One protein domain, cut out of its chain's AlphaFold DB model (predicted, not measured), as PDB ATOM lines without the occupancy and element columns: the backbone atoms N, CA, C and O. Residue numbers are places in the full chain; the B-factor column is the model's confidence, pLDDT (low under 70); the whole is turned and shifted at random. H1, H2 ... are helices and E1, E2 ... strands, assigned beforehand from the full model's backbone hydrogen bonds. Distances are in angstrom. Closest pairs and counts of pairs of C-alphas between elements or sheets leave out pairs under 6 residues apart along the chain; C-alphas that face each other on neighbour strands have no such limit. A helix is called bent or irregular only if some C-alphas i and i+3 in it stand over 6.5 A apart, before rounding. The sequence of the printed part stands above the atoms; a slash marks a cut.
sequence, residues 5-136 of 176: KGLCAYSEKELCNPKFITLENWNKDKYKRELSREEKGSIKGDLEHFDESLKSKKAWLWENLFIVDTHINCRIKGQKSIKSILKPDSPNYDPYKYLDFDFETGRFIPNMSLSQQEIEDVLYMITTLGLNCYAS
ATOM      1  N   LYS A   5     -46.029 -41.837 -15.699       82.56
ATOM      2  CA  LYS A   5     -44.831 -41.831 -16.575       82.56
ATOM      3  C   LYS A   5     -43.525 -42.143 -15.819       82.56
ATOM      4  O   LYS A   5     -42.477 -41.612 -16.158       82.56
ATOM      5  N   GLY A   6     -43.590 -43.001 -14.807       84.88
ATOM      6  CA  GLY A   6     -42.418 -43.472 -14.069       84.88
ATOM      7  C   GLY A   6     -42.014 -42.545 -12.935       84.88
ATOM      8  O   GLY A   6     -41.002 -42.790 -12.283       84.88
ATOM      9  N   LEU A   7     -42.808 -41.504 -12.687       89.38
ATOM     10  CA  LEU A   7     -42.622 -40.596 -11.574       89.38
ATOM     11  C   LEU A   7     -43.270 -41.155 -10.312       89.38
ATOM     12  O   LEU A   7     -44.337 -41.765 -10.359       89.38
ATOM     13  N   CYS A   8     -42.643 -40.879  -9.174       89.88
ATOM     14  CA  CYS A   8     -43.280 -41.007  -7.876       89.88
ATOM     15  C   CYS A   8     -44.546 -40.147  -7.859       89.88
ATOM     16  O   CYS A   8     -44.472 -38.941  -8.098       89.88
ATOM     17  N   ALA A   9     -45.690 -40.732  -7.522       86.88
ATOM     18  CA  ALA A   9     -46.960 -40.013  -7.478       86.88
ATOM     19  C   ALA A   9     -46.991 -38.853  -6.470       86.88
ATOM     20  O   ALA A   9     -47.841 -37.975  -6.582       86.88
ATOM     21  N   TYR A  10     -46.081 -38.855  -5.493       84.75
ATOM     22  CA  TYR A  10     -46.040 -37.861  -4.422       84.75
ATOM     23  C   TYR A  10     -44.928 -36.837  -4.626       84.75
ATOM     24  O   TYR A  10     -45.176 -35.637  -4.637       84.75
ATOM     25  N   SER A  11     -43.687 -37.300  -4.786       89.81
ATOM     26  CA  SER A  11     -42.531 -36.409  -4.899       89.81
ATOM     27  C   SER A  11     -42.248 -35.951  -6.326       89.81
ATOM     28  O   SER A  11     -41.428 -35.052  -6.499       89.81
ATOM     29  N   GLU A  12     -42.877 -36.584  -7.323       92.00
ATOM     30  CA  GLU A  12     -42.609 -36.436  -8.758       92.00
ATOM     31  C   GLU A  12     -41.163 -36.737  -9.174       92.00
ATOM     32  O   GLU A  12     -40.768 -36.382 -10.282       92.00
ATOM     33  N   LYS A  13     -40.379 -37.405  -8.317       93.31
ATOM     34  CA  LYS A  13     -39.052 -37.944  -8.648       93.31
ATOM     35  C   LYS A  13     -39.189 -39.035  -9.705       93.31
ATOM     36  O   LYS A  13     -40.044 -39.905  -9.557       93.31
ATOM     37  N   GLU A  14     -38.326 -39.060 -10.717       92.44
ATOM     38  CA  GLU A  14     -38.275 -40.206 -11.632       92.44
ATOM     39  C   GLU A  14     -37.747 -41.456 -10.912       92.44
ATOM     40  O   GLU A  14     -36.632 -41.451 -10.376       92.44
ATOM     41  N   LEU A  15     -38.561 -42.518 -10.908       90.38
ATOM     42  CA  LEU A  15     -38.286 -43.806 -10.263       90.38
ATOM     43  C   LEU A  15     -37.989 -44.921 -11.264       90.38
ATOM     44  O   LEU A  15     -37.330 -45.897 -10.915       90.38
ATOM     45  N   CYS A  16     -38.482 -44.809 -12.495       86.75
ATOM     46  CA  CYS A  16     -38.190 -45.766 -13.554       86.75
ATOM     47  C   CYS A  16     -38.465 -45.165 -14.931       86.75
ATOM     48  O   CYS A  16     -39.233 -44.215 -15.069       86.75
ATOM     49  N   ASN A  17     -37.898 -45.785 -15.966       85.25
ATOM     50  CA  ASN A  17     -38.273 -45.449 -17.329       85.25
ATOM     51  C   ASN A  17     -39.741 -45.866 -17.587       85.25
ATOM     52  O   ASN A  17     -40.087 -47.024 -17.322       85.25
ATOM     53  N   PRO A  18     -40.583 -44.992 -18.178       83.38
ATOM     54  CA  PRO A  18     -41.979 -45.300 -18.486       83.38
ATOM     55  C   PRO A  18     -42.193 -46.603 -19.263       83.38
ATOM     56  O   PRO A  18     -43.242 -47.223 -19.117       83.38
ATOM     57  N   LYS A  19     -41.213 -47.038 -20.070       82.69
ATOM     58  CA  LYS A  19     -41.289 -48.285 -20.845       82.69
ATOM     59  C   LYS A  19     -41.502 -49.524 -19.972       82.69
ATOM     60  O   LYS A  19     -42.049 -50.512 -20.444       82.69
ATOM     61  N   PHE A  20     -41.082 -49.480 -18.707       79.25
ATOM     62  CA  PHE A  20     -41.233 -50.609 -17.798       79.25
ATOM     63  C   PHE A  20     -42.661 -50.721 -17.264       79.25
ATOM     64  O   PHE A  20     -43.146 -51.808 -17.011       79.25
ATOM     65  N   ILE A  21     -43.409 -49.637 -17.171       75.75
ATOM     66  CA  ILE A  21     -44.705 -49.593 -16.469       75.75
ATOM     67  C   ILE A  21     -45.878 -49.411 -17.439       75.75
ATOM     68  O   ILE A  21     -46.970 -48.997 -17.050       75.75
ATOM     69  N   THR A  22     -45.645 -49.696 -18.722       76.00
ATOM     70  CA  THR A  22     -46.669 -49.664 -19.769       76.00
ATOM     71  C   THR A  22     -47.701 -50.759 -19.541       76.00
ATOM     72  O   THR A  22     -47.385 -51.804 -18.980       76.00
ATOM     73  N   LEU A  23     -48.933 -50.547 -20.016       74.06
ATOM     74  CA  LEU A  23     -50.026 -51.528 -19.925       74.06
ATOM     75  C   LEU A  23     -49.662 -52.886 -20.543       74.06
ATOM     76  O   LEU A  23     -50.123 -53.919 -20.073       74.06
ATOM     77  N   GLU A  24     -48.792 -52.891 -21.551       77.00
ATOM     78  CA  GLU A  24     -48.291 -54.107 -22.198       77.00
ATOM     79  C   GLU A  24     -47.512 -55.010 -21.240       77.00
ATOM     80  O   GLU A  24     -47.458 -56.220 -21.454       77.00
ATOM     81  N   ASN A  25     -46.953 -54.458 -20.161       73.62
ATOM     82  CA  ASN A  25     -46.265 -55.217 -19.122       73.62
ATOM     83  C   ASN A  25     -47.209 -55.760 -18.045       73.62
ATOM     84  O   ASN A  25     -46.741 -56.293 -17.043       73.62
ATOM     85  N   TRP A  26     -48.528 -55.695 -18.249       72.75
ATOM     86  CA  TRP A  26     -49.528 -56.231 -17.328       72.75
ATOM     87  C   TRP A  26     -50.407 -57.290 -18.005       72.75
ATOM     88  O   TRP A  26     -50.725 -57.198 -19.189       72.75
ATOM     89  N   ASN A  27     -50.805 -58.327 -17.264       69.44
ATOM     90  CA  ASN A  27     -51.701 -59.385 -17.724       69.44
ATOM     91  C   ASN A  27     -52.957 -59.482 -16.846       69.44
ATOM     92  O   ASN A  27     -52.928 -60.121 -15.799       69.44
ATOM     93  N   LYS A  28     -54.072 -58.897 -17.315       64.56
ATOM     94  CA  LYS A  28     -55.386 -58.799 -16.635       64.56
ATOM     95  C   LYS A  28     -55.322 -58.135 -15.246       64.56
ATOM     96  O   LYS A  28     -55.853 -57.044 -15.098       64.56
ATOM     97  N   ASP A  29     -54.587 -58.724 -14.302       63.56
ATOM     98  CA  ASP A  29     -54.515 -58.338 -12.889       63.56
ATOM     99  C   ASP A  29     -53.084 -58.311 -12.307       63.56
ATOM    100  O   ASP A  29     -52.912 -57.998 -11.128       63.56
ATOM    101  N   LYS A  30     -52.042 -58.698 -13.063       66.19
ATOM    102  CA  LYS A  30     -50.664 -58.791 -12.534       66.19
ATOM    103  C   LYS A  30     -49.632 -58.172 -13.465       66.19
ATOM    104  O   LYS A  30     -49.812 -58.098 -14.673       66.19
ATOM    105  N   TYR A  31     -48.530 -57.718 -12.883       70.12
ATOM    106  CA  TYR A  31     -47.367 -57.273 -13.638       70.12
ATOM    107  C   TYR A  31     -46.598 -58.494 -14.169       70.12
ATOM    108  O   TYR A  31     -46.378 -59.462 -13.427       70.12
ATOM    109  N   LYS A  32     -46.210 -58.479 -15.450       70.19
ATOM    110  CA  LYS A  32     -45.464 -59.564 -16.102       70.19
ATOM    111  C   LYS A  32     -44.156 -59.802 -15.345       70.19
ATOM    112  O   LYS A  32     -43.374 -58.890 -15.095       70.19
ATOM    113  N   ARG A  33     -43.901 -61.056 -14.967       62.88
ATOM    114  CA  ARG A  33     -42.731 -61.434 -14.148       62.88
ATOM    115  C   ARG A  33     -41.436 -61.602 -14.952       62.88
ATOM    116  O   ARG A  33     -40.372 -61.772 -14.349       62.88
ATOM    117  N   GLU A  34     -41.539 -61.531 -16.276       68.75
ATOM    118  CA  GLU A  34     -40.490 -61.835 -17.257       68.75
ATOM    119  C   GLU A  34     -39.482 -60.699 -17.484       68.75
ATOM    120  O   GLU A  34     -38.655 -60.798 -18.381       68.75
ATOM    121  N   LEU A  35     -39.492 -59.642 -16.663       69.56
ATOM    122  CA  LEU A  35     -38.413 -58.656 -16.703       69.56
ATOM    123  C   LEU A  35     -37.067 -59.282 -16.316       69.56
ATOM    124  O   LEU A  35     -36.969 -60.042 -15.334       69.56
ATOM    125  N   SER A  36     -36.022 -58.882 -17.038       76.94
ATOM    126  CA  SER A  36     -34.638 -59.213 -16.726       76.94
ATOM    127  C   SER A  36     -34.235 -58.654 -15.354       76.94
ATOM    128  O   SER A  36     -34.877 -57.767 -14.781       76.94
ATOM    129  N   ARG A  37     -33.144 -59.177 -14.786       74.75
ATOM    130  CA  ARG A  37     -32.603 -58.675 -13.514       74.75
ATOM    131  C   ARG A  37     -32.198 -57.198 -13.607       74.75
ATOM    132  O   ARG A  37     -32.377 -56.464 -12.639       74.75
ATOM    133  N   GLU A  38     -31.691 -56.771 -14.759       74.88
ATOM    134  CA  GLU A  38     -31.292 -55.383 -15.024       74.88
ATOM    135  C   GLU A  38     -32.511 -54.458 -15.110       74.88
ATOM    136  O   GLU A  38     -32.512 -53.364 -14.544       74.88
ATOM    137  N   GLU A  39     -33.590 -54.920 -15.744       74.94
ATOM    138  CA  GLU A  39     -34.843 -54.171 -15.839       74.94
ATOM    139  C   GLU A  39     -35.500 -54.014 -14.466       74.94
ATOM    140  O   GLU A  39     -35.903 -52.914 -14.097       74.94
ATOM    141  N   LYS A  40     -35.514 -55.081 -13.657       71.88
ATOM    142  CA  LYS A  40     -35.980 -55.031 -12.262       71.88
ATOM    143  C   LYS A  40     -35.143 -54.071 -11.414       71.88
ATOM    144  O   LYS A  40     -35.706 -53.298 -10.650       71.88
ATOM    145  N   GLY A  41     -33.818 -54.076 -11.578       72.69
ATOM    146  CA  GLY A  41     -32.920 -53.140 -10.889       72.69
ATOM    147  C   GLY A  41     -33.088 -51.677 -11.317       72.69
ATOM    148  O   GLY A  41     -32.663 -50.775 -10.598       72.69
ATOM    149  N   SER A  42     -33.726 -51.433 -12.462       78.94
ATOM    150  CA  SER A  42     -33.992 -50.092 -12.991       78.94
ATOM    151  C   SER A  42     -35.296 -49.474 -12.469       78.94
ATOM    152  O   SER A  42     -35.580 -48.315 -12.777       78.94
ATOM    153  N   ILE A  43     -36.094 -50.221 -11.695       81.81
ATOM    154  CA  ILE A  43     -37.344 -49.751 -11.091       81.81
ATOM    155  C   ILE A  43     -37.092 -49.474  -9.606       81.81
ATOM    156  O   ILE A  43     -36.844 -50.391  -8.831       81.81
ATOM    157  N   LYS A  44     -37.154 -48.200  -9.208       83.62
ATOM    158  CA  LYS A  44     -36.877 -47.731  -7.837       83.62
ATOM    159  C   LYS A  44     -38.145 -47.412  -7.032       83.62
ATOM    160  O   LYS A  44     -38.092 -46.637  -6.084       83.62
ATOM    161  N   GLY A  45     -39.290 -47.953  -7.442       84.81
ATOM    162  CA  GLY A  45     -40.577 -47.672  -6.815       84.81
ATOM    163  C   GLY A  45     -41.443 -48.910  -6.653       84.81
ATOM    164  O   GLY A  45     -41.336 -49.866  -7.421       84.81
ATOM    165  N   ASP A  46     -42.333 -48.842  -5.672       83.88
ATOM    166  CA  ASP A  46     -43.349 -49.842  -5.393       83.88
ATOM    167  C   ASP A  46     -44.669 -49.452  -6.061       83.88
ATOM    168  O   ASP A  46     -45.031 -48.275  -6.132       83.88
ATOM    169  N   LEU A  47     -45.415 -50.462  -6.508       80.06
ATOM    170  CA  LEU A  47     -46.806 -50.298  -6.912       80.06
ATOM    171  C   LEU A  47     -47.689 -50.300  -5.668       80.06
ATOM    172  O   LEU A  47     -47.759 -51.294  -4.947       80.06
ATOM    173  N   GLU A  48     -48.370 -49.189  -5.434       78.56
ATOM    174  CA  GLU A  48     -49.052 -48.908  -4.178       78.56
ATOM    175  C   GLU A  48     -50.496 -48.465  -4.424       78.56
ATOM    176  O   GLU A  48     -50.797 -47.826  -5.433       78.56
ATOM    177  N   HIS A  49     -51.391 -48.816  -3.497       78.44
ATOM    178  CA  HIS A  49     -52.754 -48.299  -3.496       78.44
ATOM    179  C   HIS A  49     -52.792 -46.998  -2.698       78.44
ATOM    180  O   HIS A  49     -52.306 -46.963  -1.569       78.44
ATOM    181  N   PHE A  50     -53.399 -45.939  -3.238       78.25
ATOM    182  CA  PHE A  50     -53.533 -44.690  -2.476       78.25
ATOM    183  C   PHE A  50     -54.366 -44.899  -1.202       78.25
ATOM    184  O   PHE A  50     -53.961 -44.483  -0.121       78.25
ATOM    185  N   ASP A  51     -55.496 -45.602  -1.318       76.38
ATOM    186  CA  ASP A  51     -56.238 -46.132  -0.169       76.38
ATOM    187  C   ASP A  51     -55.930 -47.623   0.035       76.38
ATOM    188  O   ASP A  51     -56.372 -48.485  -0.736       76.38
ATOM    189  N   GLU A  52     -55.177 -47.930   1.092       75.44
ATOM    190  CA  GLU A  52     -54.779 -49.297   1.431       75.44
ATOM    191  C   GLU A  52     -55.950 -50.195   1.836       75.44
ATOM    192  O   GLU A  52     -55.876 -51.411   1.645       75.44
ATOM    193  N   SER A  53     -57.051 -49.629   2.347       73.50
ATOM    194  CA  SER A  53     -58.223 -50.411   2.760       73.50
ATOM    195  C   SER A  53     -58.845 -51.172   1.581       73.50
ATOM    196  O   SER A  53     -59.417 -52.257   1.747       73.50
ATOM    197  N   LEU A  54     -58.648 -50.653   0.364       71.62
ATOM    198  CA  LEU A  54     -59.113 -51.254  -0.878       71.62
ATOM    199  C   LEU A  54     -58.255 -52.438  -1.331       71.62
ATOM    200  O   LEU A  54     -58.767 -53.266  -2.083       71.62
ATOM    201  N   LYS A  55     -57.010 -52.597  -0.849       71.75
ATOM    202  CA  LYS A  55     -56.117 -53.701  -1.261       71.75
ATOM    203  C   LYS A  55     -56.763 -55.073  -1.056       71.75
ATOM    204  O   LYS A  55     -56.665 -55.936  -1.918       71.75
ATOM    205  N   SER A  56     -57.465 -55.263   0.062       71.75
ATOM    206  CA  SER A  56     -58.094 -56.548   0.408       71.75
ATOM    207  C   SER A  56     -59.283 -56.927  -0.488       71.75
ATOM    208  O   SER A  56     -59.594 -58.107  -0.616       71.75
ATOM    209  N   LYS A  57     -59.950 -55.942  -1.109       70.00
ATOM    210  CA  LYS A  57     -61.225 -56.133  -1.830       70.00
ATOM    211  C   LYS A  57     -61.160 -55.791  -3.316       70.00
ATOM    212  O   LYS A  57     -62.026 -56.225  -4.067       70.00
ATOM    213  N   LYS A  58     -60.198 -54.961  -3.721       69.50
ATOM    214  CA  LYS A  58     -60.086 -54.350  -5.052       69.50
ATOM    215  C   LYS A  58     -58.619 -54.113  -5.431       69.50
ATOM    216  O   LYS A  58     -58.283 -53.048  -5.937       69.50
ATOM    217  N   ALA A  59     -57.754 -55.109  -5.213       60.78
ATOM    218  CA  ALA A  59     -56.326 -55.043  -5.565       60.78
ATOM    219  C   ALA A  59     -56.059 -54.719  -7.054       60.78
ATOM    220  O   ALA A  59     -54.961 -54.306  -7.419       60.78
ATOM    221  N   TRP A  60     -57.060 -54.938  -7.910       60.75
ATOM    222  CA  TRP A  60     -57.045 -54.688  -9.352       60.75
ATOM    223  C   TRP A  60     -57.580 -53.298  -9.744       60.75
ATOM    224  O   TRP A  60     -57.771 -53.028 -10.931       60.75
ATOM    225  N   LEU A  61     -57.892 -52.413  -8.786       69.88
ATOM    226  CA  LEU A  61     -58.427 -51.085  -9.093       69.88
ATOM    227  C   LEU A  61     -57.314 -50.172  -9.618       69.88
ATOM    228  O   LEU A  61     -56.649 -49.470  -8.862       69.88
ATOM    229  N   TRP A  62     -57.146 -50.170 -10.937       66.62
ATOM    230  CA  TRP A  62     -56.105 -49.426 -11.648       66.62
ATOM    231  C   TRP A  62     -56.093 -47.921 -11.381       66.62
ATOM    232  O   TRP A  62     -55.028 -47.316 -11.356       66.62
ATOM    233  N   GLU A  63     -57.260 -47.321 -11.153       69.69
ATOM    234  CA  GLU A  63     -57.403 -45.901 -10.787       69.69
ATOM    235  C   GLU A  63     -56.924 -45.597  -9.360       69.69
ATOM    236  O   GLU A  63     -56.898 -44.451  -8.932       69.69
ATOM    237  N   ASN A  64     -56.564 -46.622  -8.593       72.56
ATOM    238  CA  ASN A  64     -56.019 -46.477  -7.254       72.56
ATOM    239  C   ASN A  64     -54.546 -46.904  -7.182       72.56
ATOM    240  O   ASN A  64     -53.980 -46.832  -6.096       72.56
ATOM    241  N   LEU A  65     -53.941 -47.340  -8.295       75.50
ATOM    242  CA  LEU A  65     -52.548 -47.784  -8.364       75.50
ATOM    243  C   LEU A  65     -51.605 -46.639  -8.752       75.50
ATOM    244  O   LEU A  65     -51.819 -45.929  -9.736       75.50
ATOM    245  N   PHE A  66     -50.523 -46.507  -7.992       81.25
ATOM    246  CA  PHE A  66     -49.490 -45.490  -8.163       81.25
ATOM    247  C   PHE A  66     -48.113 -46.124  -8.065       81.25
ATOM    248  O   PHE A  66     -47.948 -47.139  -7.390       81.25
ATOM    249  N   ILE A  67     -47.115 -45.494  -8.684       85.31
ATOM    250  CA  ILE A  67     -45.724 -45.782  -8.334       85.31
ATOM    251  C   ILE A  67     -45.306 -44.808  -7.253       85.31
ATOM    252  O   ILE A  67     -45.434 -43.591  -7.403       85.31
ATOM    253  N   VAL A  68     -44.793 -45.352  -6.163       87.12
ATOM    254  CA  VAL A  68     -44.307 -44.584  -5.024       87.12
ATOM    255  C   VAL A  68     -42.883 -45.017  -4.736       87.12
ATOM    256  O   VAL A  68     -42.544 -46.187  -4.881       87.12
ATOM    257  N   ASP A  69     -42.034 -44.082  -4.330       90.12
ATOM    258  CA  ASP A  69     -40.684 -44.424  -3.897       90.12
ATOM    259  C   ASP A  69     -40.733 -45.416  -2.720       90.12
ATOM    260  O   ASP A  69     -41.476 -45.208  -1.757       90.12
ATOM    261  N   THR A  70     -39.943 -46.491  -2.785       88.06
ATOM    262  CA  THR A  70     -39.960 -47.565  -1.778       88.06
ATOM    263  C   THR A  70     -39.622 -47.051  -0.374       88.06
ATOM    264  O   THR A  70     -40.206 -47.512   0.610       88.06
ATOM    265  N   HIS A  71     -38.713 -46.076  -0.238       88.00
ATOM    266  CA  HIS A  71     -38.398 -45.478   1.060       88.00
ATOM    267  C   HIS A  71     -39.578 -44.658   1.583       88.00
ATOM    268  O   HIS A  71     -39.962 -44.819   2.744       88.00
ATOM    269  N   ILE A  72     -40.196 -43.834   0.731       88.94
ATOM    270  CA  ILE A  72     -41.406 -43.090   1.103       88.94
ATOM    271  C   ILE A  72     -42.508 -44.059   1.544       88.94
ATOM    272  O   ILE A  72     -43.068 -43.894   2.628       88.94
ATOM    273  N   ASN A  73     -42.781 -45.097   0.751       86.62
ATOM    274  CA  ASN A  73     -43.848 -46.049   1.036       86.62
ATOM    275  C   ASN A  73     -43.593 -46.820   2.339       86.62
ATOM    276  O   ASN A  73     -44.431 -46.825   3.239       86.62
ATOM    277  N   CYS A  74     -42.409 -47.421   2.481       85.50
ATOM    278  CA  CYS A  74     -42.115 -48.323   3.594       85.50
ATOM    279  C   CYS A  74     -41.736 -47.608   4.898       85.50
ATOM    280  O   CYS A  74     -41.967 -48.155   5.977       85.50
ATOM    281  N   ARG A  75     -41.083 -46.438   4.835       86.88
ATOM    282  CA  ARG A  75     -40.488 -45.783   6.019       86.88
ATOM    283  C   ARG A  75     -41.204 -44.513   6.443       86.88
ATOM    284  O   ARG A  75     -41.234 -44.223   7.635       86.88
ATOM    285  N   ILE A  76     -41.766 -43.765   5.498       86.38
ATOM    286  CA  ILE A  76     -42.357 -42.452   5.784       86.38
ATOM    287  C   ILE A  76     -43.864 -42.569   5.955       86.38
ATOM    288  O   ILE A  76     -44.383 -42.202   7.014       86.38
ATOM    289  N   LYS A  77     -44.548 -43.129   4.955       86.50
ATOM    290  CA  LYS A  77     -45.968 -43.479   5.026       86.50
ATOM    291  C   LYS A  77     -46.168 -44.638   5.996       86.50
ATOM    292  O   LYS A  77     -46.854 -44.478   7.006       86.50
ATOM    293  N   GLY A  78     -45.526 -45.777   5.738       84.38
ATOM    294  CA  GLY A  78     -45.674 -46.975   6.560       84.38
ATOM    295  C   GLY A  78     -47.150 -47.352   6.718       84.38
ATOM    296  O   GLY A  78     -47.844 -47.544   5.728       84.38
ATOM    297  N   GLN A  79     -47.626 -47.408   7.966       82.25
ATOM    298  CA  GLN A  79     -49.015 -47.745   8.322       82.25
ATOM    299  C   GLN A  79     -49.897 -46.520   8.632       82.25
ATOM    300  O   GLN A  79     -50.984 -46.664   9.191       82.25
ATOM    301  N   LYS A  80     -49.428 -45.299   8.345       86.06
ATOM    302  CA  LYS A  80     -50.208 -44.078   8.600       86.06
ATOM    303  C   LYS A  80     -51.447 -44.043   7.706       86.06
ATOM    304  O   LYS A  80     -51.388 -44.426   6.537       86.06
ATOM    305  N   SER A  81     -52.555 -43.545   8.249       84.75
ATOM    306  CA  SER A  81     -53.769 -43.327   7.469       84.75
ATOM    307  C   SER A  81     -53.558 -42.223   6.433       84.75
ATOM    308  O   SER A  81     -52.789 -41.287   6.628       84.75
ATOM    309  N   ILE A  82     -54.250 -42.338   5.303       85.44
ATOM    310  CA  ILE A  82     -54.201 -41.352   4.227       85.44
ATOM    311  C   ILE A  82     -55.515 -40.580   4.193       85.44
ATOM    312  O   ILE A  82     -56.596 -41.158   4.294       85.44
ATOM    313  N   LYS A  83     -55.412 -39.262   4.016       87.56
ATOM    314  CA  LYS A  83     -56.535 -38.383   3.688       87.56
ATOM    315  C   LYS A  83     -56.575 -38.163   2.177       87.56
ATOM    316  O   LYS A  83     -55.541 -38.055   1.527       87.56
ATOM    317  N   SER A  84     -57.764 -38.041   1.599       87.88
ATOM    318  CA  SER A  84     -57.935 -37.869   0.148       87.88
ATOM    319  C   SER A  84     -57.574 -36.475  -0.380       87.88
ATOM    320  O   SER A  84     -57.547 -36.283  -1.594       87.88
ATOM    321  N   ILE A  85     -57.273 -35.515   0.502       90.06
ATOM    322  CA  ILE A  85     -57.069 -34.097   0.165       90.06
ATOM    323  C   ILE A  85     -55.931 -33.850  -0.843       90.06
ATOM    324  O   ILE A  85     -56.043 -32.944  -1.660       90.06
ATOM    325  N   LEU A  86     -54.886 -34.690  -0.852       89.50
ATOM    326  CA  LEU A  86     -53.791 -34.644  -1.836       89.50
ATOM    327  C   LEU A  86     -53.772 -35.869  -2.771       89.50
ATOM    328  O   LEU A  86     -52.706 -36.281  -3.226       89.50
ATOM    329  N   LYS A  87     -54.926 -36.499  -3.037       87.50
ATOM    330  CA  LYS A  87     -55.010 -37.619  -3.991       87.50
ATOM    331  C   LYS A  87     -54.726 -37.106  -5.418       87.50
ATOM    332  O   LYS A  87     -55.580 -36.392  -5.945       87.50
ATOM    333  N   PRO A  88     -53.600 -37.473  -6.070       79.31
ATOM    334  CA  PRO A  88     -53.104 -36.780  -7.273       79.31
ATOM    335  C   PRO A  88     -54.011 -36.835  -8.508       79.31
ATOM    336  O   PRO A  88     -53.865 -36.054  -9.440       79.31
ATOM    337  N   ASP A  89     -54.917 -37.798  -8.544       79.19
ATOM    338  CA  ASP A  89     -55.829 -38.100  -9.639       79.19
ATOM    339  C   ASP A  89     -57.306 -37.946  -9.254       79.19
ATOM    340  O   ASP A  89     -58.199 -38.340 -10.005       79.19
ATOM    341  N   SER A  90     -57.582 -37.399  -8.069       84.56
ATOM    342  CA  SER A  90     -58.937 -36.972  -7.747       84.56
ATOM    343  C   SER A  90     -59.375 -35.916  -8.770       84.56
ATOM    344  O   SER A  90     -58.606 -34.994  -9.045       84.56
ATOM    345  N   PRO A  91     -60.605 -35.986  -9.312       82.56
ATOM    346  CA  PRO A  91     -61.090 -35.006 -10.291       82.56
ATOM    347  C   PRO A  91     -61.129 -33.576  -9.733       82.56
ATOM    348  O   PRO A  91     -61.131 -32.618 -10.497       82.56
ATOM    349  N   ASN A  92     -61.138 -33.444  -8.404       83.69
ATOM    350  CA  ASN A  92     -61.153 -32.168  -7.694       83.69
ATOM    351  C   ASN A  92     -59.775 -31.783  -7.128       83.69
ATOM    352  O   ASN A  92     -59.685 -30.827  -6.359       83.69
ATOM    353  N   TYR A  93     -58.720 -32.549  -7.426       86.88
ATOM    354  CA  TYR A  93     -57.379 -32.210  -6.971       86.88
ATOM    355  C   TYR A  93     -56.795 -31.089  -7.825       86.88
ATOM    356  O   TYR A  93     -56.603 -31.237  -9.031       86.88
ATOM    357  N   ASP A  94     -56.477 -29.982  -7.164       90.44
ATOM    358  CA  ASP A  94     -55.697 -28.890  -7.725       90.44
ATOM    359  C   ASP A  94     -54.512 -28.609  -6.789       90.44
ATOM    360  O   ASP A  94     -54.729 -28.145  -5.664       90.44
ATOM    361  N   PRO A  95     -53.258 -28.868  -7.210       92.31
ATOM    362  CA  PRO A  95     -52.103 -28.591  -6.368       92.31
ATOM    363  C   PRO A  95     -52.000 -27.108  -5.985       92.31
ATOM    364  O   PRO A  95     -51.537 -26.826  -4.888       92.31
ATOM    365  N   TYR A  96     -52.463 -26.166  -6.818       93.81
ATOM    366  CA  TYR A  96     -52.394 -24.726  -6.519       93.81
ATOM    367  C   TYR A  96     -53.407 -24.271  -5.471       93.81
ATOM    368  O   TYR A  96     -53.212 -23.244  -4.823       93.81
ATOM    369  N   LYS A  97     -54.490 -25.031  -5.293       95.31
ATOM    370  CA  LYS A  97     -55.427 -24.802  -4.197       95.31
ATOM    371  C   LYS A  97     -54.793 -25.174  -2.860       95.31
ATOM    372  O   LYS A  97     -54.985 -24.469  -1.878       95.31
ATOM    373  N   TYR A  98     -54.087 -26.303  -2.818       95.94
ATOM    374  CA  TYR A  98     -53.670 -26.910  -1.557       95.94
ATOM    375  C   TYR A  98     -52.242 -26.571  -1.136       95.94
ATOM    376  O   TYR A  98     -51.952 -26.570   0.058       95.94
ATOM    377  N   LEU A  99     -51.352 -26.310  -2.089       97.00
ATOM    378  CA  LEU A  99     -49.922 -26.185  -1.850       97.00
ATOM    379  C   LEU A  99     -49.410 -24.825  -2.311       97.00
ATOM    380  O   LEU A  99     -49.708 -24.386  -3.421       97.00
ATOM    381  N   ASP A 100     -48.545 -24.248  -1.487       96.81
ATOM    382  CA  ASP A 100     -47.565 -23.257  -1.907       96.81
ATOM    383  C   ASP A 100     -46.191 -23.926  -2.052       96.81
ATOM    384  O   ASP A 100     -45.935 -25.029  -1.543       96.81
ATOM    385  N   PHE A 101     -45.288 -23.259  -2.768       96.94
ATOM    386  CA  PHE A 101     -43.932 -23.747  -2.988       96.94
ATOM    387  C   PHE A 101     -42.898 -22.728  -2.523       96.94
ATOM    388  O   PHE A 101     -42.808 -21.627  -3.062       96.94
ATOM    389  N   ASP A 102     -42.084 -23.131  -1.554       96.31
ATOM    390  CA  ASP A 102     -40.913 -22.385  -1.118       96.31
ATOM    391  C   ASP A 102     -39.712 -22.786  -1.981       96.31
ATOM    392  O   ASP A 102     -39.123 -23.862  -1.819       96.31
ATOM    393  N   PHE A 103     -39.361 -21.908  -2.921       94.31
ATOM    394  CA  PHE A 103     -38.234 -22.112  -3.824       94.31
ATOM    395  C   PHE A 103     -36.889 -22.147  -3.087       94.31
ATOM    396  O   PHE A 103     -36.035 -22.971  -3.420       94.31
ATOM    397  N   GLU A 104     -36.719 -21.334  -2.040       93.94
ATOM    398  CA  GLU A 104     -35.454 -21.230  -1.308       93.94
ATOM    399  C   GLU A 104     -35.091 -22.535  -0.607       93.94
ATOM    400  O   GLU A 104     -33.915 -22.896  -0.514       93.94
ATOM    401  N   THR A 105     -36.092 -23.286  -0.152       95.44
ATOM    402  CA  THR A 105     -35.874 -24.588   0.489       95.44
ATOM    403  C   THR A 105     -36.208 -25.779  -0.411       95.44
ATOM    404  O   THR A 105     -35.893 -26.918  -0.059       95.44
ATOM    405  N   GLY A 106     -36.820 -25.546  -1.575       96.38
ATOM    406  CA  GLY A 106     -37.303 -26.591  -2.478       96.38
ATOM    407  C   GLY A 106     -38.483 -27.387  -1.911       96.38
ATOM    408  O   GLY A 106     -38.663 -28.561  -2.263       96.38
ATOM    409  N   ARG A 107     -39.264 -26.803  -0.996       97.88
ATOM    410  CA  ARG A 107     -40.301 -27.509  -0.230       97.88
ATOM    411  C   ARG A 107     -41.703 -27.064  -0.609       97.88
ATOM    412  O   ARG A 107     -41.971 -25.888  -0.809       97.88
ATOM    413  N   PHE A 108     -42.616 -28.026  -0.625       98.00
ATOM    414  CA  PHE A 108     -44.042 -27.745  -0.574       98.00
ATOM    415  C   PHE A 108     -44.455 -27.418   0.858       98.00
ATOM    416  O   PHE A 108     -44.034 -28.105   1.797       98.00
ATOM    417  N   ILE A 109     -45.305 -26.409   0.998       97.81
ATOM    418  CA  ILE A 109     -45.954 -26.009   2.246       97.81
ATOM    419  C   ILE A 109     -47.471 -25.902   2.005       97.81
ATOM    420  O   ILE A 109     -47.890 -25.800   0.851       97.81
ATOM    421  N   PRO A 110     -48.315 -25.969   3.047       97.75
ATOM    422  CA  PRO A 110     -49.746 -25.740   2.880       97.75
ATOM    423  C   PRO A 110     -50.023 -24.332   2.351       97.75
ATOM    424  O   PRO A 110     -49.367 -23.384   2.776       97.75
ATOM    425  N   ASN A 111     -51.022 -24.200   1.477       97.00
ATOM    426  CA  ASN A 111     -51.522 -22.888   1.087       97.00
ATOM    427  C   ASN A 111     -52.187 -22.212   2.296       97.00
ATOM    428  O   ASN A 111     -53.153 -22.727   2.867       97.00
ATOM    429  N   MET A 112     -51.671 -21.045   2.682       95.19
ATOM    430  CA  MET A 112     -52.103 -20.340   3.893       95.19
ATOM    431  C   MET A 112     -53.466 -19.643   3.759       95.19
ATOM    432  O   MET A 112     -53.976 -19.119   4.746       95.19
ATOM    433  N   SER A 113     -54.085 -19.647   2.571       96.44
ATOM    434  CA  SER A 113     -55.459 -19.168   2.372       96.44
ATOM    435  C   SER A 113     -56.535 -20.207   2.717       96.44
ATOM    436  O   SER A 113     -57.725 -19.910   2.607       96.44
ATOM    437  N   LEU A 114     -56.145 -21.440   3.045       96.25
ATOM    438  CA  LEU A 114     -57.056 -22.519   3.430       96.25
ATOM    439  C   LEU A 114     -57.608 -22.323   4.851       96.25
ATOM    440  O   LEU A 114     -57.089 -21.537   5.645       96.25
ATOM    441  N   SER A 115     -58.652 -23.079   5.205       97.12
ATOM    442  CA  SER A 115     -59.092 -23.152   6.603       97.12
ATOM    443  C   SER A 115     -58.039 -23.833   7.488       97.12
ATOM    444  O   SER A 115     -57.264 -24.662   7.015       97.12
ATOM    445  N   GLN A 116     -58.044 -23.549   8.795       97.62
ATOM    446  CA  GLN A 116     -57.087 -24.140   9.744       97.62
ATOM    447  C   GLN A 116     -57.056 -25.679   9.675       97.62
ATOM    448  O   GLN A 116     -55.984 -26.276   9.632       97.62
ATOM    449  N   GLN A 117     -58.227 -26.318   9.592       96.50
ATOM    450  CA  GLN A 117     -58.314 -27.774   9.469       96.50
ATOM    451  C   GLN A 117     -57.722 -28.278   8.146       96.50
ATOM    452  O   GLN A 117     -57.045 -29.302   8.126       96.50
ATOM    453  N   GLU A 118     -57.954 -27.576   7.034       96.19
ATOM    454  CA  GLU A 118     -57.363 -27.942   5.744       96.19
ATOM    455  C   GLU A 118     -55.842 -27.755   5.743       96.19
ATOM    456  O   GLU A 118     -55.141 -28.605   5.200       96.19
ATOM    457  N   ILE A 119     -55.317 -26.702   6.382       97.69
ATOM    458  CA  ILE A 119     -53.870 -26.486   6.546       97.69
ATOM    459  C   ILE A 119     -53.240 -27.667   7.290       97.69
ATOM    460  O   ILE A 119     -52.234 -28.218   6.839       97.69
ATOM    461  N   GLU A 120     -53.840 -28.086   8.405       97.31
ATOM    462  CA  GLU A 120     -53.376 -29.233   9.192       97.31
ATOM    463  C   GLU A 120     -53.432 -30.537   8.388       97.31
ATOM    464  O   GLU A 120     -52.488 -31.332   8.412       97.31
ATOM    465  N   ASP A 121     -54.503 -30.737   7.623       96.44
ATOM    466  CA  ASP A 121     -54.695 -31.919   6.787       96.44
ATOM    467  C   ASP A 121     -53.683 -31.976   5.641       96.44
ATOM    468  O   ASP A 121     -53.092 -33.028   5.384       96.44
ATOM    469  N   VAL A 122     -53.436 -30.847   4.978       96.81
ATOM    470  CA  VAL A 122     -52.415 -30.735   3.938       96.81
ATOM    471  C   VAL A 122     -51.027 -30.951   4.530       96.81
ATOM    472  O   VAL A 122     -50.256 -31.726   3.970       96.81
ATOM    473  N   LEU A 123     -50.701 -30.343   5.674       97.56
ATOM    474  CA  LEU A 123     -49.404 -30.522   6.332       97.56
ATOM    475  C   LEU A 123     -49.157 -31.986   6.720       97.56
ATOM    476  O   LEU A 123     -48.072 -32.537   6.480       97.56
ATOM    477  N   TYR A 124     -50.181 -32.636   7.277       96.75
ATOM    478  CA  TYR A 124     -50.160 -34.062   7.571       96.75
ATOM    479  C   TYR A 124     -49.882 -34.885   6.312       96.75
ATOM    480  O   TYR A 124     -49.045 -35.791   6.339       96.75
ATOM    481  N   MET A 125     -50.535 -34.555   5.197       94.81
ATOM    482  CA  MET A 125     -50.363 -35.266   3.933       94.81
ATOM    483  C   MET A 125     -49.011 -34.996   3.263       94.81
ATOM    484  O   MET A 125     -48.396 -35.946   2.786       94.81
ATOM    485  N   ILE A 126     -48.489 -33.764   3.297       96.12
ATOM    486  CA  ILE A 126     -47.128 -33.425   2.838       96.12
ATOM    487  C   ILE A 126     -46.103 -34.323   3.539       96.12
ATOM    488  O   ILE A 126     -45.206 -34.881   2.901       96.12
ATOM    489  N   THR A 127     -46.264 -34.483   4.854       95.00
ATOM    490  CA  THR A 127     -45.368 -35.283   5.692       95.00
ATOM    491  C   THR A 127     -45.551 -36.778   5.444       95.00
ATOM    492  O   THR A 127     -44.576 -37.499   5.249       95.00
ATOM    493  N   THR A 128     -46.796 -37.256   5.425       92.50
ATOM    494  CA  THR A 128     -47.129 -38.682   5.289       92.50
ATOM    495  C   THR A 128     -46.776 -39.231   3.913       92.50
ATOM    496  O   THR A 128     -46.246 -40.334   3.817       92.50
ATOM    497  N   LEU A 129     -47.012 -38.461   2.852       91.06
ATOM    498  CA  LEU A 129     -46.701 -38.859   1.480       91.06
ATOM    499  C   LEU A 129     -45.257 -38.525   1.069       91.06
ATOM    500  O   LEU A 129     -44.874 -38.774  -0.069       91.06
ATOM    501  N   GLY A 130     -44.442 -37.953   1.963       93.56
ATOM    502  CA  GLY A 130     -43.035 -37.673   1.675       93.56
ATOM    503  C   GLY A 130     -42.817 -36.661   0.546       93.56
ATOM    504  O   GLY A 130     -41.822 -36.745  -0.178       93.56
ATOM    505  N   LEU A 131     -43.713 -35.678   0.390       95.25
ATOM    506  CA  LEU A 131     -43.622 -34.669  -0.679       95.25
ATOM    507  C   LEU A 131     -42.279 -33.927  -0.655       95.25
ATOM    508  O   LEU A 131     -41.799 -33.499  -1.697       95.25
ATOM    509  N   ASN A 132     -41.643 -33.796   0.509       97.06
ATOM    510  CA  ASN A 132     -40.398 -33.044   0.686       97.06
ATOM    511  C   ASN A 132     -39.139 -33.913   0.851       97.06
ATOM    512  O   ASN A 132     -38.079 -33.374   1.161       97.06
ATOM    513  N   CYS A 133     -39.206 -35.225   0.599       95.56
ATOM    514  CA  CYS A 133     -38.046 -36.123   0.725       95.56
ATOM    515  C   CYS A 133     -36.878 -35.765  -0.196       95.56
ATOM    516  O   CYS A 133     -35.727 -35.995   0.156       95.56
ATOM    517  N   TYR A 134     -37.180 -35.165  -1.346       96.12
ATOM    518  CA  TYR A 134     -36.196 -34.775  -2.353       96.12
ATOM    519  C   TYR A 134     -36.071 -33.255  -2.487       96.12
ATOM    520  O   TYR A 134     -35.747 -32.759  -3.560       96.12
ATOM    521  N   ALA A 135     -36.349 -32.492  -1.422       96.81
ATOM    522  CA  ALA A 135     -36.358 -31.027  -1.476       96.81
ATOM    523  C   ALA A 135     -35.039 -30.436  -2.014       96.81
ATOM    524  O   ALA A 135     -35.062 -29.588  -2.902       96.81
ATOM    525  N   SER A 136     -33.889 -30.945  -1.556       96.50
ATOM    526  CA  SER A 136     -32.573 -30.468  -2.006       96.50
ATOM    527  C   SER A 136     -32.286 -30.797  -3.477       96.50
ATOM    528  O   SER A 136     -31.784 -29.951  -4.213       96.50
TER     529      SER A 136
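What this domain is: This is residues 5 to 136 of the 176 residues of an uncharacterized protein of hydrothermal vent metagenome (UniProt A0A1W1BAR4). Two small lobes stand one after the other along the longest axis: a two-stranded ladder, E1 and E2, with H3 beside E1 and H2 at one end, then a strand hairpin, E3 and E4, with the long helix H5 packed along E4. Residues 5 to 36, with no named element, run from near the middle out to the far side of the first lobe, where H1 lies, and residues 78 to 94 make the long link between the lobes. The 132 printed residues hold five named helices and four named strands in the order H1 E1 H2 E2 H3 H4 E3 E4 H5; both two-stranded sheets are antiparallel, and the class is mixed, with under half of the residues in named elements. The whole is compact, with a radius of gyration of the C-alphas of 15.8 A and spans of 49 by 35 by 25 A.

Where its parts are: After residues 5 to 36 comes H1, residues 37 to 41, beginning at C-alpha 37 (-32.603, -58.675, -13.514). E1 is residues 45 to 49, 12.6 A long. H2 is residues 52 to 58, 9.8 A, and only just irregular: C-alphas 53 and 56 are 6.6 A apart. E2, residues 65 to 69, is 13.1 A long, and H3, residues 70 to 77, is 10.0 A. H4 is residues 95 to 98, E3 residues 99 to 102, and E4 residues 107 to 110. H5, residues 116 to 128, is 18.2 A long and ends at C-alpha 128 (-47.129, -38.682, 5.289).

How they stand to each other: E1 and E2 are antiparallel neighbours, with N 46 and O 68 within hydrogen-bond range at 2.8 A. The closest C-alphas of E1 and H3 are those of Gly 45 and Thr 70, 5.1 A apart; those of E1 and H2 are His 49 and Lys 55, 6.7 A. H1 touches no helix. H3 and H5 only just touch, with 3 pairs of C-alphas within 8 A, the closest Lys 77 and Thr 128 at 4.9 A; H5 does so with residues 127 to 128 alone. E3 and E4 form an antiparallel hairpin, with N 100 and O 109 at 2.9 A, within hydrogen-bond range. The closest C-alphas of E4 and H5 are those of Pro 110 and Ile 119, 5.6 A apart. H4 and H5 are close but not clearly touching, with C-alphas of Tyr 98 and Val 122 closest at 6.8 A. Every O i to N i+4 pair is within hydrogen-bond range in H1 and H5, against 3 of 4 in H3 and 1 of 3 in H2, which has 2 of 4 O i to N i+3 pairs within range; H4 is too short for an O i to N i+4 pair.

The domain as a whole: The two C-alphas farthest apart are those of Ser 36 and Ser 115, 49.4 A. The printed part has no cut, and the link from H3 to H4, 17 residues, is long. Mean pLDDT of the printed part is 84.9; residues 27 to 30, 33 to 35 and 58 to 63 are under 70.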